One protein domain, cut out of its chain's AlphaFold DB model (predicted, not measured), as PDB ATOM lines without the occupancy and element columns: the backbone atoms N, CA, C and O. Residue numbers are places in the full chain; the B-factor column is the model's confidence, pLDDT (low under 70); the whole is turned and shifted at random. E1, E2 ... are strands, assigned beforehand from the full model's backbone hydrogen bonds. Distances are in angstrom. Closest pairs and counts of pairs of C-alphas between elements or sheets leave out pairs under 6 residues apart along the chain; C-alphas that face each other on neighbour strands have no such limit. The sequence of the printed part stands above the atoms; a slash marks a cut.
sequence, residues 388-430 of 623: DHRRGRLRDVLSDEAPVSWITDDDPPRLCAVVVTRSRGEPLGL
ATOM      1  N   ASP A 388     149.736 140.060 151.789       76.75
ATOM      2  CA  ASP A 388     149.934 138.755 152.404       76.75
ATOM      3  C   ASP A 388     151.417 138.505 152.690       76.75
ATOM      4  O   ASP A 388     152.306 138.814 151.892       76.75
ATOM      5  N   HIS A 389     151.692 137.878 153.831       78.62
ATOM      6  CA  HIS A 389     153.042 137.511 154.228       78.62
ATOM      7  C   HIS A 389     153.091 136.082 154.775       78.62
ATOM      8  O   HIS A 389     152.123 135.540 155.311       78.62
ATOM      9  N   ARG A 390     154.267 135.454 154.688       78.81
ATOM     10  CA  ARG A 390     154.512 134.153 155.327       78.81
ATOM     11  C   ARG A 390     154.730 134.333 156.831       78.81
ATOM     12  O   ARG A 390     155.092 135.416 157.293       78.81
ATOM     13  N   ARG A 391     154.533 133.259 157.602       81.94
ATOM     14  CA  ARG A 391     154.917 133.226 159.022       81.94
ATOM     15  C   ARG A 391     156.436 133.379 159.149       81.94
ATOM     16  O   ARG A 391     157.172 132.787 158.360       81.94
ATOM     17  N   GLY A 392     156.910 134.147 160.126       82.19
ATOM     18  CA  GLY A 392     158.344 134.389 160.304       82.19
ATOM     19  C   GLY A 392     158.645 135.566 161.221       82.19
ATOM     20  O   GLY A 392     157.828 135.921 162.057       82.19
ATOM     21  N   ARG A 393     159.818 136.184 161.072       83.62
ATOM     22  CA  ARG A 393     160.144 137.474 161.699       83.62
ATOM     23  C   ARG A 393     160.339 138.519 160.614       83.62
ATOM     24  O   ARG A 393     161.032 138.247 159.633       83.62
ATOM     25  N   LEU A 394     159.744 139.694 160.795       85.75
ATOM     26  CA  LEU A 394     159.881 140.799 159.858       85.75
ATOM     27  C   LEU A 394     161.317 141.317 159.897       85.75
ATOM     28  O   LEU A 394     161.720 141.930 160.876       85.75
ATOM     29  N   ARG A 395     162.113 141.066 158.859       86.12
ATOM     30  CA  ARG A 395     163.483 141.597 158.794       86.12
ATOM     31  C   ARG A 395     163.505 143.003 158.210       86.12
ATOM     32  O   ARG A 395     164.106 143.894 158.798       86.12
ATOM     33  N   ASP A 396     162.882 143.163 157.049       84.88
ATOM     34  CA  ASP A 396     162.825 144.419 156.310       84.88
ATOM     35  C   ASP A 396     161.682 144.376 155.289       84.88
ATOM     36  O   ASP A 396     161.167 143.295 154.982       84.88
ATOM     37  N   VAL A 397     161.316 145.541 154.756       84.56
ATOM     38  CA  VAL A 397     160.358 145.703 153.654       84.56
ATOM     39  C   VAL A 397     161.013 146.587 152.604       84.56
ATOM     40  O   VAL A 397     161.480 147.677 152.921       84.56
ATOM     41  N   LEU A 398     161.060 146.104 151.366       85.94
ATOM     42  CA  LEU A 398     161.667 146.796 150.233       85.94
ATOM     43  C   LEU A 398     160.614 146.969 149.138       85.94
ATOM     44  O   LEU A 398     159.788 146.079 148.929       85.94
ATOM     45  N   SER A 399     160.649 148.104 148.448       82.69
ATOM     46  CA  SER A 399     159.817 148.368 147.279       82.69
ATOM     47  C   SER A 399     160.626 149.162 146.261       82.69
ATOM     48  O   SER A 399     161.241 150.169 146.609       82.69
ATOM     49  N   ASP A 400     160.608 148.698 145.013       81.44
ATOM     50  CA  ASP A 400     161.258 149.373 143.886       81.44
ATOM     51  C   ASP A 400     160.346 150.439 143.250       81.44
ATOM     52  O   ASP A 400     160.799 151.269 142.464       81.44
ATOM     53  N   GLU A 401     159.053 150.425 143.591       78.75
ATOM     54  CA  GLU A 401     158.013 151.222 142.931       78.75
ATOM     55  C   GLU A 401     157.470 152.355 143.806       78.75
ATOM     56  O   GLU A 401     156.933 153.338 143.288       78.75
ATOM     57  N   ALA A 402     157.592 152.240 145.129       77.75
ATOM     58  CA  ALA A 402     157.052 153.217 146.056       77.75
ATOM     59  C   ALA A 402     157.945 153.371 147.296       77.75
ATOM     60  O   ALA A 402     158.571 152.407 147.733       77.75
ATOM     61  N   PRO A 403     158.003 154.568 147.906       78.56
ATOM     62  CA  PRO A 403     158.704 154.739 149.169       78.56
ATOM     63  C   PRO A 403     158.092 153.838 150.249       78.56
ATOM     64  O   PRO A 403     156.868 153.728 150.375       78.56
ATOM     65  N   VAL A 404     158.963 153.199 151.030       75.56
ATOM     66  CA  VAL A 404     158.584 152.426 152.215       75.56
ATOM     67  C   VAL A 404     158.692 153.344 153.426       75.56
ATOM     68  O   VAL A 404     159.784 153.806 153.749       75.56
ATOM     69  N   SER A 405     157.567 153.591 154.089       71.62
ATOM     70  CA  SER A 405     157.496 154.359 155.332       71.62
ATOM     71  C   SER A 405     157.171 153.413 156.483       71.62
ATOM     72  O   SER A 405     156.170 152.689 156.453       71.62
ATOM     73  N   TRP A 406     158.010 153.409 157.508       64.75
ATOM     74  CA  TRP A 406     157.745 152.668 158.735       64.75
ATOM     75  C   TRP A 406     156.905 153.525 159.672       64.75
ATOM     76  O   TRP A 406     157.024 154.744 159.662       64.75
ATOM     77  N   ILE A 407     156.081 152.912 160.523       57.22
ATOM     78  CA  ILE A 407     155.328 153.660 161.547       57.22
ATOM     79  C   ILE A 407     156.240 154.394 162.556       57.22
ATOM     80  O   ILE A 407     155.772 155.222 163.330       57.22
ATOM     81  N   THR A 408     157.539 154.079 162.560       50.91
ATOM     82  CA  THR A 408     158.577 154.787 163.319       50.91
ATOM     83  C   THR A 408     159.100 156.044 162.631       50.91
ATOM     84  O   THR A 408     159.809 156.806 163.277       50.91
ATOM     85  N   ASP A 409     158.795 156.235 161.349       46.22
ATOM     86  CA  ASP A 409     159.366 157.290 160.525       46.22
ATOM     87  C   ASP A 409     158.272 158.338 160.256       46.22
ATOM     88  O   ASP A 409     157.218 158.026 159.699       46.22
ATOM     89  N   ASP A 410     158.506 159.584 160.672       43.31
ATOM     90  CA  ASP A 410     157.458 160.606 160.850       43.31
ATOM     91  C   ASP A 410     156.891 161.229 159.558       43.31
ATOM     92  O   ASP A 410     156.030 162.109 159.631       43.31
ATOM     93  N   ASP A 411     157.324 160.799 158.370       43.09
ATOM     94  CA  ASP A 411     156.926 161.437 157.108       43.09
ATOM     95  C   ASP A 411     155.927 160.587 156.298       43.09
ATOM     96  O   ASP A 411     156.311 159.616 155.627       43.09
ATOM     97  N   PRO A 412     154.621 160.937 156.302       47.25
ATOM     98  CA  PRO A 412     153.631 160.201 155.549       47.25
ATOM     99  C   PRO A 412     153.723 160.524 154.045       47.25
ATOM    100  O   PRO A 412     153.697 161.687 153.621       47.25
ATOM    101  N   PRO A 413     153.720 159.497 153.191       49.12
ATOM    102  CA  PRO A 413     153.821 159.650 151.749       49.12
ATOM    103  C   PRO A 413     152.552 160.257 151.132       49.12
ATOM    104  O   PRO A 413     151.431 160.128 151.642       49.12
ATOM    105  N   ARG A 414     152.733 160.972 150.012       55.81
ATOM    106  CA  ARG A 414     151.704 161.855 149.431       55.81
ATOM    107  C   ARG A 414     150.891 161.268 148.270       55.81
ATOM    108  O   ARG A 414     149.851 161.844 147.972       55.81
ATOM    109  N   LEU A 415     151.312 160.174 147.619       62.38
ATOM    110  CA  LEU A 415     150.617 159.636 146.425       62.38
ATOM    111  C   LEU A 415     150.605 158.097 146.312       62.38
ATOM    112  O   LEU A 415     149.554 157.538 146.025       62.38
ATOM    113  N   CYS A 416     151.729 157.414 146.542       68.31
ATOM    114  CA  CYS A 416     151.832 155.950 146.586       68.31
ATOM    115  C   CYS A 416     152.922 155.575 147.593       68.31
ATOM    116  O   CYS A 416     153.954 156.248 147.620       68.31
ATOM    117  N   ALA A 417     152.688 154.559 148.425       73.38
ATOM    118  CA  ALA A 417     153.673 154.068 149.381       73.38
ATOM    119  C   ALA A 417     153.314 152.734 150.007       73.38
ATOM    120  O   ALA A 417     152.150 152.339 150.055       73.38
ATOM    121  N   VAL A 418     154.339 152.116 150.585       76.69
ATOM    122  CA  VAL A 418     154.208 150.955 151.453       76.69
ATOM    123  C   VAL A 418     154.343 151.421 152.895       76.69
ATOM    124  O   VAL A 418     155.395 151.917 153.291       76.69
ATOM    125  N   VAL A 419     153.275 151.270 153.678       75.62
ATOM    126  CA  VAL A 419     153.289 151.593 155.109       75.62
ATOM    127  C   VAL A 419     153.458 150.312 155.909       75.62
ATOM    128  O   VAL A 419     152.645 149.393 155.795       75.62
ATOM    129  N   VAL A 420     154.498 150.257 156.737       74.75
ATOM    130  CA  VAL A 420     154.781 149.098 157.588       74.75
ATOM    131  C   VAL A 420     154.344 149.396 159.017       74.75
ATOM    132  O   VAL A 420     154.950 150.207 159.716       74.75
ATOM    133  N   THR A 421     153.276 148.731 159.459       74.19
ATOM    134  CA  THR A 421     152.663 148.918 160.790       74.19
ATOM    135  C   THR A 421     153.322 148.088 161.896       74.19
ATOM    136  O   THR A 421     152.866 148.106 163.037       74.19
ATOM    137  N   ARG A 422     154.379 147.342 161.563       76.62
ATOM    138  CA  ARG A 422     155.121 146.436 162.450       76.62
ATOM    139  C   ARG A 422     156.576 146.876 162.539       76.62
ATOM    140  O   ARG A 422     157.127 147.376 161.560       76.62
ATOM    141  N   SER A 423     157.220 146.634 163.675       76.44
ATOM    142  CA  SER A 423     158.645 146.941 163.846       76.44
ATOM    143  C   SER A 423     159.536 145.851 163.247       76.44
ATOM    144  O   SER A 423     159.180 144.668 163.206       76.44
ATOM    145  N   ARG A 424     160.752 146.223 162.832       81.44
ATOM    146  CA  ARG A 424     161.783 145.245 162.452       81.44
ATOM    147  C   ARG A 424     162.067 144.292 163.621       81.44
ATOM    148  O   ARG A 424     162.260 144.711 164.757       81.44
ATOM    149  N   GLY A 425     162.114 143.000 163.328       78.56
ATOM    150  CA  GLY A 425     162.318 141.906 164.275       78.56
ATOM    151  C   GLY A 425     161.032 141.311 164.857       78.56
ATOM    152  O   GLY A 425     161.101 140.220 165.440       78.56
ATOM    153  N   GLU A 426     159.871 141.960 164.680       78.56
ATOM    154  CA  GLU A 426     158.593 141.449 165.189       78.56
ATOM    155  C   GLU A 426     158.195 140.122 164.519       78.56
ATOM    156  O   GLU A 426     158.431 139.922 163.321       78.56
ATOM    157  N   PRO A 427     157.602 139.181 165.274       78.56
ATOM    158  CA  PRO A 427     157.064 137.957 164.704       78.56
ATOM    159  C   PRO A 427     155.828 138.254 163.844       78.56
ATOM    160  O   PRO A 427     154.910 138.960 164.247       78.56
ATOM    161  N   LEU A 428     155.799 137.658 162.660       76.31
ATOM    162  CA  LEU A 428     154.719 137.690 161.689       76.31
ATOM    163  C   LEU A 428     153.969 136.355 161.702       76.31
ATOM    164  O   LEU A 428     154.583 135.286 161.638       76.31
ATOM    165  N   GLY A 429     152.636 136.408 161.718       65.75
ATOM    166  CA  GLY A 429     151.783 135.220 161.608       65.75
ATOM    167  C   GLY A 429     151.380 134.572 162.935       65.75
ATOM    168  O   GLY A 429     150.776 133.502 162.919       65.75
ATOM    169  N   LEU A 430     151.667 135.238 164.055       52.22
ATOM    170  CA  LEU A 430     150.977 135.043 165.331       52.22
ATOM    171  C   LEU A 430     149.851 136.081 165.435       52.22
ATOM    172  O   LEU A 430     149.876 136.945 166.302       52.22
TER     173      LEU A 430
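What this domain is: This is residues 388 to 430 of the 623 residues of the protein "Putative cytoplasmic protein" of Pseudonocardia sp. Ae356_Ps1 (UniProt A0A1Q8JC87). This is a domain with little regular structure, an elongated piece made mostly of loops, with two short parallel strands side by side, E1 then E2. The loop of residues 407 to 417 lies toward one end of the long axis, and both ends of the printed part lie toward the other, where residues 392 to 393 pair antiparallel with 427 to 428. The printed part has 43 residues, is all strand by its named elements, which hold only 6 residues, and has no named helix. It is only just loose, close to compact, with a radius of gyration of the C-alphas of 11.1 A and spans of 31 by 20 by 13 A.

How they stand to each other: E1, residues 404 to 406, and E2, residues 418 to 420, are parallel neighbours, their directions 23 degrees apart. The C-alphas of Val 404 and Val 418, which face each other, are 4.7 A apart. N 405 and O 418 are within hydrogen-bond range at 2.9 A.

Where its parts are: E1 begins at C-alpha 404 (158.584, 152.426, 152.215) and measures 6.6 A. E2 measures 6.4 A and ends at C-alpha 420 (154.781, 149.098, 157.588).

The domain as a whole: The C-alphas farthest apart, of Arg 414 and Leu 430, are 31.2 A apart. The printed part has no cut; E1 to E2 is a long link. Confidence is under 70 at residues 406 to 416 and 429 to 430.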